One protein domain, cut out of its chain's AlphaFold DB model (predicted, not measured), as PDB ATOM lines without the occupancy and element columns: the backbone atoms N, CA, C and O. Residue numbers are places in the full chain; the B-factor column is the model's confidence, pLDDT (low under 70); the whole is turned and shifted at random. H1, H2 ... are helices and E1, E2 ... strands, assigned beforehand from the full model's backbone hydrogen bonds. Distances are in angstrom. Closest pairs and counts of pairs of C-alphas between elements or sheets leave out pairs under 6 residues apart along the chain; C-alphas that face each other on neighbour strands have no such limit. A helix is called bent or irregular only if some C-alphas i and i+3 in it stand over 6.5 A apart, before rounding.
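Overview. This is residues 9 to 73 of the 76 residues of an uncharacterized protein of Reyranella sp. CPCC 100927 (UniProt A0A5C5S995). A two-stranded hairpin, E1 and E2, stands in the middle of a small layered body, with helix H1 packed over one of its faces and the longer helix H3 over the other. The short helix H2 makes a corner with the end of H1, and residues 9 to 16 lead into H1. The printed part has 65 residues, with three named helices and two named strands in the order H1, H2, E1, E2, H3; the sheet E1 - E2 is antiparallel and the class is mixed, helices and strands. It is compact, with a radius of gyration of the C-alphas of 11.9 A and spans of 33 by 24 by 19 A.

Along the chain. H1, residues 17 to 28, begins with C-alpha 17 at (32.621, -26.498, -31.173) and is 18.1 A long. It is irregular: C-alphas 18 and 21 are 7.3 A apart. H2 is residues 30 to 35. E1, residues 41 to 46, measures 16.7 A, and E2, residues 49 to 55, measures 18.2 A. H3, residues 56 to 72, is 22.8 A long and ends with C-alpha 72 at (16.778, -45.302, -38.664). It has a kink of 26 degrees near residue 63 and is only just irregular, with C-alphas 62 and 65 at 6.7 A.

Arrangement. E1 and E2 form a hairpin, antiparallel at 163 degrees; N 44 and O 52 are within hydrogen-bond range at 2.8 A, as are N 54 and O 42 at 2.9 A. The closest C-alphas of H1 and E2 are those of Ile 22 and Ile 50, 7.0 A apart. Those of H3 and E1 are Arg 41 and Gly 56, at 6.6 A. H1 and H2 are close but not clearly touching, about perpendicular at 82 degrees, with the C-alphas of Phe 26 and Gly 32 closest at 5.2 A. H3 is apart from H1 and H2. Each O i to N i+4 pair is within hydrogen-bond range in H2, against 6 of 8 in H1 and 10 of 13 in H3.

Size, cuts and confidence. The two C-alphas farthest apart, those of Glu 13 and Gly 73, are 34.6 A from each other. The printed part has no cut, and its four links between named elements are tight. The mean pLDDT of the printed part is 92.9, and no printed residue is under 70.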
ATOM      1  N   ILE A   9      38.522 -36.066 -21.993       85.62
ATOM      2  CA  ILE A   9      37.169 -36.104 -22.574       85.62
ATOM      3  C   ILE A   9      36.158 -35.250 -21.795       85.62
ATOM      4  O   ILE A   9      35.085 -34.972 -22.318       85.62
ATOM      5  N   LEU A  10      36.505 -34.806 -20.582       90.44
ATOM      6  CA  LEU A  10      35.687 -33.906 -19.768       90.44
ATOM      7  C   LEU A  10      35.956 -32.424 -20.032       90.44
ATOM      8  O   LEU A  10      35.295 -31.567 -19.450       90.44
ATOM      9  N   LYS A  11      36.952 -32.115 -20.859       90.69
ATOM     10  CA  LYS A  11      37.362 -30.748 -21.144       90.69
ATOM     11  C   LYS A  11      36.726 -30.260 -22.434       90.69
ATOM     12  O   LYS A  11      36.845 -30.919 -23.466       90.69
ATOM     13  N   GLU A  12      36.101 -29.089 -22.383       91.50
ATOM     14  CA  GLU A  12      35.420 -28.487 -23.532       91.50
ATOM     15  C   GLU A  12      36.357 -28.319 -24.738       91.50
ATOM     16  O   GLU A  12      35.960 -28.582 -25.873       91.50
ATOM     17  N   GLU A  13      37.627 -27.971 -24.505       91.56
ATOM     18  CA  GLU A  13      38.623 -27.805 -25.568       91.56
ATOM     19  C   GLU A  13      38.964 -29.102 -26.318       91.56
ATOM     20  O   GLU A  13      39.548 -29.043 -27.398       91.56
ATOM     21  N   SER A  14      38.596 -30.268 -25.773       90.25
ATOM     22  CA  SER A  14      38.802 -31.567 -26.429       90.25
ATOM     23  C   SER A  14      37.662 -31.943 -27.384       90.25
ATOM     24  O   SER A  14      37.743 -32.984 -28.034       90.25
ATOM     25  N   TRP A  15      36.611 -31.119 -27.479       91.31
ATOM     26  CA  TRP A  15      35.430 -31.367 -28.305       91.31
ATOM     27  C   TRP A  15      35.299 -30.352 -29.457       91.31
ATOM     28  O   TRP A  15      35.598 -29.163 -29.276       91.31
ATOM     29  N   PRO A  16      34.794 -30.784 -30.632       93.81
ATOM     30  CA  PRO A  16      34.382 -29.874 -31.702       93.81
ATOM     31  C   PRO A  16      33.362 -28.849 -31.196       93.81
ATOM     32  O   PRO A  16      32.512 -29.186 -30.367       93.81
ATOM     33  N   ALA A  17      33.430 -27.607 -31.683       95.44
ATOM     34  CA  ALA A  17      32.621 -26.498 -31.173       95.44
ATOM     35  C   ALA A  17      31.112 -26.797 -31.215       95.44
ATOM     36  O   ALA A  17      30.390 -26.540 -30.253       95.44
ATOM     37  N   GLU A  18      30.663 -27.421 -32.298       93.69
ATOM     38  CA  GLU A  18      29.294 -27.857 -32.550       93.69
ATOM     39  C   GLU A  18      28.787 -28.945 -31.588       93.69
ATOM     40  O   GLU A  18      27.579 -29.124 -31.452       93.69
ATOM     41  N   ALA A  19      29.689 -29.660 -30.909       94.12
ATOM     42  CA  ALA A  19      29.368 -30.762 -30.004       94.12
ATOM     43  C   ALA A  19      29.564 -30.405 -28.522       94.12
ATOM     44  O   ALA A  19      29.212 -31.197 -27.651       94.12
ATOM     45  N   ARG A  20      30.088 -29.216 -28.199       95.06
ATOM     46  CA  ARG A  20      30.355 -28.803 -26.806       95.06
ATOM     47  C   ARG A  20      29.107 -28.770 -25.935       95.06
ATOM     48  O   ARG A  20      29.176 -29.151 -24.772       95.06
ATOM     49  N   TRP A  21      27.960 -28.399 -26.504       95.19
ATOM     50  CA  TRP A  21      26.684 -28.424 -25.781       95.19
ATOM     51  C   TRP A  21      26.331 -29.835 -25.286       95.19
ATOM     52  O   TRP A  21      25.779 -29.970 -24.199       95.19
ATOM     53  N   ILE A  22      26.711 -30.879 -26.037       96.06
ATOM     54  CA  ILE A  22      26.506 -32.279 -25.648       96.06
ATOM     55  C   ILE A  22      27.332 -32.586 -24.404       96.06
ATOM     56  O   ILE A  22      26.825 -33.203 -23.474       96.06
ATOM     57  N   LEU A  23      28.592 -32.138 -24.358       94.88
ATOM     58  CA  LEU A  23      29.430 -32.303 -23.173       94.88
ATOM     59  C   LEU A  23      28.823 -31.579 -21.965       94.88
ATOM     60  O   LEU A  23      28.745 -32.166 -20.888       94.88
ATOM     61  N   THR A  24      28.372 -30.336 -22.141       94.50
ATOM     62  CA  THR A  24      27.734 -29.559 -21.068       94.50
ATOM     63  C   THR A  24      26.497 -30.268 -20.520       94.50
ATOM     64  O   THR A  24      26.405 -30.479 -19.313       94.50
ATOM     65  N   GLU A  25      25.572 -30.678 -21.390       95.38
ATOM     66  CA  GLU A  25      24.349 -31.384 -20.989       95.38
ATOM     67  C   GLU A  25      24.670 -32.736 -20.341       95.38
ATOM     68  O   GLU A  25      24.100 -33.089 -19.309       95.38
ATOM     69  N   PHE A  26      25.640 -33.471 -20.891       95.25
ATOM     70  CA  PHE A  26      26.071 -34.752 -20.344       95.25
ATOM     71  C   PHE A  26      26.620 -34.600 -18.925       95.25
ATOM     72  O   PHE A  26      26.195 -35.337 -18.038       95.25
ATOM     73  N   LEU A  27      27.514 -33.637 -18.683       93.81
ATOM     74  CA  LEU A  27      28.105 -33.397 -17.363       93.81
ATOM     75  C   LEU A  27      27.083 -32.936 -16.312       93.81
ATOM     76  O   LEU A  27      27.335 -33.103 -15.122       93.81
ATOM     77  N   MET A  28      25.944 -32.385 -16.739       93.69
ATOM     78  CA  MET A  28      24.822 -32.049 -15.856       93.69
ATOM     79  C   MET A  28      23.917 -33.251 -15.531       93.69
ATOM     80  O   MET A  28      23.103 -33.156 -14.616       93.69
ATOM     81  N   SER A  29      24.036 -34.370 -16.252       92.00
ATOM     82  CA  SER A  29      23.300 -35.606 -15.954       92.00
ATOM     83  C   SER A  29      23.956 -36.415 -14.829       92.00
ATOM     84  O   SER A  29      25.172 -36.344 -14.640       92.00
ATOM     85  N   ASP A  30      23.181 -37.260 -14.139       91.50
ATOM     86  CA  ASP A  30      23.703 -38.147 -13.084       91.50
ATOM     87  C   ASP A  30      24.852 -39.042 -13.584       91.50
ATOM     88  O   ASP A  30      25.872 -39.199 -12.911       91.50
ATOM     89  N   GLU A  31      24.725 -39.592 -14.795       89.38
ATOM     90  CA  GLU A  31      25.749 -40.447 -15.408       89.38
ATOM     91  C   GLU A  31      27.031 -39.662 -15.728       89.38
ATOM     92  O   GLU A  31      28.133 -40.164 -15.499       89.38
ATOM     93  N   GLY A  32      26.921 -38.430 -16.231       90.81
ATOM     94  CA  GLY A  32      28.091 -37.588 -16.493       90.81
ATOM     95  C   GLY A  32      28.778 -37.117 -15.216       90.81
ATOM     96  O   GLY A  32      30.008 -37.148 -15.146       90.81
ATOM     97  N   ALA A  33      28.002 -36.779 -14.185       90.31
ATOM     98  CA  ALA A  33      28.521 -36.388 -12.879       90.31
ATOM     99  C   ALA A  33      29.276 -37.536 -12.186       90.31
ATOM    100  O   ALA A  33      30.323 -37.314 -11.580       90.31
ATOM    101  N   GLN A  34      28.775 -38.771 -12.294       90.31
ATOM    102  CA  GLN A  34      29.356 -39.924 -11.598       90.31
ATOM    103  C   GLN A  34      30.436 -40.649 -12.410       90.31
ATOM    104  O   GLN A  34      31.384 -41.194 -11.843       90.31
ATOM    105  N   ARG A  35      30.284 -40.714 -13.737       87.38
ATOM    106  CA  ARG A  35      31.063 -41.608 -14.614       87.38
ATOM    107  C   ARG A  35      31.561 -40.913 -15.878       87.38
ATOM    108  O   ARG A  35      31.868 -41.575 -16.874       87.38
ATOM    109  N   GLY A  36      31.673 -39.588 -15.857       87.06
ATOM    110  CA  GLY A  36      32.003 -38.800 -17.041       87.06
ATOM    111  C   GLY A  36      33.306 -39.211 -17.739       87.06
ATOM    112  O   GLY A  36      33.358 -39.215 -18.963       87.06
ATOM    113  N   ASN A  37      34.338 -39.616 -16.991       88.88
ATOM    114  CA  ASN A  37      35.648 -40.005 -17.537       88.88
ATOM    115  C   ASN A  37      35.743 -41.473 -18.000       88.88
ATOM    116  O   ASN A  37      36.819 -41.914 -18.407       88.88
ATOM    117  N   VAL A  38      34.658 -42.253 -17.920       88.81
ATOM    118  CA  VAL A  38      34.667 -43.665 -18.323       88.81
ATOM    119  C   VAL A  38      34.657 -43.780 -19.846       88.81
ATOM    120  O   VAL A  38      33.744 -43.296 -20.514       88.81
ATOM    121  N   THR A  39      35.652 -44.487 -20.384       86.38
ATOM    122  CA  THR A  39      35.839 -44.721 -21.823       86.38
ATOM    123  C   THR A  39      35.831 -46.219 -22.168       86.38
ATOM    124  O   THR A  39      36.307 -47.015 -21.358       86.38
ATOM    125  N   PRO A  40      35.388 -46.627 -23.373       89.69
ATOM    126  CA  PRO A  40      34.781 -45.797 -24.414       89.69
ATOM    127  C   PRO A  40      33.397 -45.276 -24.005       89.69
ATOM    128  O   PRO A  40      32.656 -45.952 -23.289       89.69
ATOM    129  N   ARG A  41      33.073 -44.063 -24.460       91.44
ATOM    130  CA  ARG A  41      31.815 -43.354 -24.204       91.44
ATOM    131  C   ARG A  41      31.078 -43.161 -25.521       91.44
ATOM    132  O   ARG A  41      31.676 -42.726 -26.499       91.44
ATOM    133  N   PHE A  42      29.780 -43.434 -25.511       94.06
ATOM    134  CA  PHE A  42      28.898 -43.230 -26.651       94.06
ATOM    135  C   PHE A  42      27.715 -42.365 -26.233       94.06
ATOM    136  O   PHE A  42      27.139 -42.582 -25.164       94.06
ATOM    137  N   ILE A  43      27.361 -41.400 -27.076       94.81
ATOM    138  CA  ILE A  43      26.247 -40.479 -26.856       94.81
ATOM    139  C   ILE A  43      25.465 -40.374 -28.164       94.81
ATOM    140  O   ILE A  43      26.047 -40.089 -29.210       94.81
ATOM    141  N   ILE A  44      24.155 -40.605 -28.105       95.56
ATOM    142  CA  ILE A  44      23.218 -40.261 -29.175       95.56
ATOM    143  C   ILE A  44      22.525 -38.974 -28.754       95.56
ATOM    144  O   ILE A  44      21.873 -38.931 -27.709       95.56
ATOM    145  N   ALA A  45      22.646 -37.942 -29.580       94.50
ATOM    146  CA  ALA A  45      22.009 -36.655 -29.368       94.50
ATOM    147  C   ALA A  45      21.193 -36.269 -30.607       94.50
ATOM    148  O   ALA A  45      21.633 -36.468 -31.739       94.50
ATOM    149  N   GLN A  46      19.990 -35.740 -30.400       92.75
ATOM    150  CA  GLN A  46      19.079 -35.325 -31.467       92.75
ATOM    151  C   GLN A  46      18.232 -34.150 -30.980       92.75
ATOM    152  O   GLN A  46      17.814 -34.132 -29.826       92.75
ATOM    153  N   ASN A  47      17.955 -33.180 -31.857       92.81
ATOM    154  CA  ASN A  47      17.105 -32.022 -31.546       92.81
ATOM    155  C   ASN A  47      17.538 -31.278 -30.267       92.81
ATOM    156  O   ASN A  47      16.703 -30.962 -29.422       92.81
ATOM    157  N   GLN A  48      18.850 -31.034 -30.125       91.69
ATOM    158  CA  GLN A  48      19.464 -30.379 -28.958       91.69
ATOM    159  C   GLN A  48      19.164 -31.061 -27.612       91.69
ATOM    160  O   GLN A  48      19.026 -30.393 -26.593       91.69
ATOM    161  N   LYS A  49      19.023 -32.389 -27.619       92.81
ATOM    162  CA  LYS A  49      18.875 -33.199 -26.410       92.81
ATOM    163  C   LYS A  49      19.707 -34.461 -26.502       92.81
ATOM    164  O   LYS A  49      19.819 -35.063 -27.579       92.81
ATOM    165  N   ILE A  50      20.225 -34.908 -25.368       95.25
ATOM    166  CA  ILE A  50      20.794 -36.245 -25.243       95.25
ATOM    167  C   ILE A  50      19.651 -37.265 -25.184       95.25
ATOM    168  O   ILE A  50      18.773 -37.204 -24.329       95.25
ATOM    169  N   VAL A  51      19.660 -38.214 -26.119       94.88
ATOM    170  CA  VAL A  51      18.651 -39.278 -26.236       94.88
ATOM    171  C   VAL A  51      19.092 -40.533 -25.493       94.88
ATOM    172  O   VAL A  51      18.269 -41.227 -24.902       94.88
ATOM    173  N   LEU A  52      20.384 -40.860 -25.567       95.31
ATOM    174  CA  LEU A  52      20.940 -42.073 -24.978       95.31
ATOM    175  C   LEU A  52      22.437 -41.913 -24.730       95.31
ATOM    176  O   LEU A  52      23.156 -41.359 -25.561       95.31
ATOM    177  N   THR A  53      22.921 -42.478 -23.629       94.94
ATOM    178  CA  THR A  53      24.353 -42.589 -23.332       94.94
ATOM    179  C   THR A  53      24.700 -44.013 -22.930       94.94
ATOM    180  O   THR A  53      23.917 -44.655 -22.234       94.94
ATOM    181  N   ALA A  54      25.886 -44.492 -23.299       94.56
ATOM    182  CA  ALA A  54      26.397 -45.785 -22.849       94.56
ATOM    183  C   ALA A  54      27.923 -45.767 -22.668       94.56
ATOM    184  O   ALA A  54      28.626 -44.957 -23.280       94.56
ATOM    185  N   THR A  55      28.435 -46.684 -21.844       92.38
ATOM    186  CA  THR A  55      29.878 -46.917 -21.636       92.38
ATOM    187  C   THR A  55      30.304 -48.315 -22.023       92.38
ATOM    188  O   THR A  55      29.559 -49.272 -21.813       92.38
ATOM    189  N   GLY A  56      31.573 -48.448 -22.401       90.06
ATOM    190  CA  GLY A  56      32.227 -49.738 -22.562       90.06
ATOM    191  C   GLY A  56      31.830 -50.441 -23.857       90.06
ATOM    192  O   GLY A  56      30.879 -50.062 -24.538       90.06
ATOM    193  N   ASN A  57      32.570 -51.494 -24.198       88.81
ATOM    194  CA  ASN A  57      32.354 -52.226 -25.448       88.81
ATOM    195  C   ASN A  57      30.948 -52.851 -25.524       88.81
ATOM    196  O   ASN A  57      30.341 -52.851 -26.593       88.81
ATOM    197  N   GLY A  58      30.409 -53.327 -24.393       92.88
ATOM    198  CA  GLY A  58      29.029 -53.825 -24.308       92.88
ATOM    199  C   GLY A  58      27.995 -52.726 -24.565       92.88
ATOM    200  O   GLY A  58      27.055 -52.933 -25.323       92.88
ATOM    201  N   GLY A  59      28.226 -51.510 -24.055       94.31
ATOM    202  CA  GLY A  59      27.336 -50.369 -24.281       94.31
ATOM    203  C   GLY A  59      27.136 -50.038 -25.763       94.31
ATOM    204  O   GLY A  59      26.032 -49.685 -26.172       94.31
ATOM    205  N   TRP A  60      28.164 -50.214 -26.599       93.75
ATOM    206  CA  TRP A  60      27.997 -50.090 -28.050       93.75
ATOM    207  C   TRP A  60      27.023 -51.134 -28.603       93.75
ATOM    208  O   TRP A  60      26.009 -50.784 -29.204       93.75
ATOM    209  N   LYS A  61      27.340 -52.416 -28.392       94.88
ATOM    210  CA  LYS A  61      26.634 -53.542 -29.012       94.88
ATOM    211  C   LYS A  61      25.202 -53.692 -28.501       94.88
ATOM    212  O   LYS A  61      24.308 -53.979 -29.289       94.88
ATOM    213  N   ASP A  62      25.002 -53.496 -27.206       96.06
ATOM    214  CA  ASP A  62      23.766 -53.875 -26.525       96.06
ATOM    215  C   ASP A  62      22.814 -52.684 -26.344       96.06
ATOM    216  O   ASP A  62      21.630 -52.872 -26.077       96.06
ATOM    217  N   THR A  63      23.307 -51.447 -26.484       95.88
ATOM    218  CA  THR A  63      22.525 -50.230 -26.201       95.88
ATOM    219  C   THR A  63      22.520 -49.257 -27.377       95.88
ATOM    220  O   THR A  63      21.456 -48.930 -27.899       95.88
ATOM    221  N   ILE A  64      23.689 -48.818 -27.846       96.44
ATOM    222  CA  ILE A  64      23.786 -47.773 -28.878       96.44
ATOM    223  C   ILE A  64      23.376 -48.289 -30.252       96.44
ATOM    224  O   ILE A  64      22.547 -47.670 -30.917       96.44
ATOM    225  N   TRP A  65      23.935 -49.421 -30.679       95.06
ATOM    226  CA  TRP A  65      23.670 -49.965 -32.005       95.06
ATOM    227  C   TRP A  65      22.186 -50.320 -32.213       95.06
ATOM    228  O   TRP A  65      21.605 -49.828 -33.185       95.06
ATOM    229  N   PRO A  66      21.512 -51.040 -31.289       95.69
ATOM    230  CA  PRO A  66      20.078 -51.291 -31.407       95.69
ATOM    231  C   PRO A  66      19.250 -50.003 -31.461       95.69
ATOM    232  O   PRO A  66      18.284 -49.931 -32.221       95.69
ATOM    233  N   ARG A  67      19.643 -48.967 -30.703       95.62
ATOM    234  CA  ARG A  67      18.951 -47.674 -30.716       95.62
ATOM    235  C   ARG A  67      19.085 -46.964 -32.059       95.62
ATOM    236  O   ARG A  67      18.096 -46.431 -32.551       95.62
ATOM    237  N   ILE A  68      20.271 -46.978 -32.671       94.88
ATOM    238  CA  ILE A  68      20.468 -46.438 -34.023       94.88
ATOM    239  C   ILE A  68      19.560 -47.179 -35.007       94.88
ATOM    240  O   ILE A  68      18.818 -46.530 -35.735       94.88
ATOM    241  N   GLN A  69      19.557 -48.516 -34.979       95.81
ATOM    242  CA  GLN A  69      18.735 -49.321 -35.887       95.81
ATOM    243  C   GLN A  69      17.237 -49.033 -35.750       95.81
ATOM    244  O   GLN A  69      16.529 -48.960 -36.755       95.81
ATOM    245  N   GLU A  70      16.755 -48.856 -34.519       94.56
ATOM    246  CA  GLU A  70      15.379 -48.447 -34.237       94.56
ATOM    247  C   GLU A  70      15.082 -47.049 -34.802       94.56
ATOM    248  O   GLU A  70      14.093 -46.867 -35.507       94.56
ATOM    249  N   MET A  71      15.956 -46.073 -34.541       92.94
ATOM    250  CA  MET A  71      15.776 -44.686 -34.983       92.94
ATOM    251  C   MET A  71      15.843 -44.522 -36.506       92.94
ATOM    252  O   MET A  71      15.205 -43.620 -37.045       92.94
ATOM    253  N   THR A  72      16.608 -45.366 -37.203       93.56
ATOM    254  CA  THR A  72      16.778 -45.302 -38.664       93.56
ATOM    255  C   THR A  72      15.934 -46.320 -39.428       93.56
ATOM    256  O   THR A  72      16.015 -46.364 -40.653       93.56
ATOM    257  N   GLY A  73      15.160 -47.169 -38.743       91.81
ATOM    258  CA  GLY A  73      14.349 -48.212 -39.381       91.81
ATOM    259  C   GLY A  73      15.164 -49.320 -40.064       91.81
ATOM    260  O   GLY A  73      14.670 -49.968 -40.980       91.81
TER     261      GLY A  73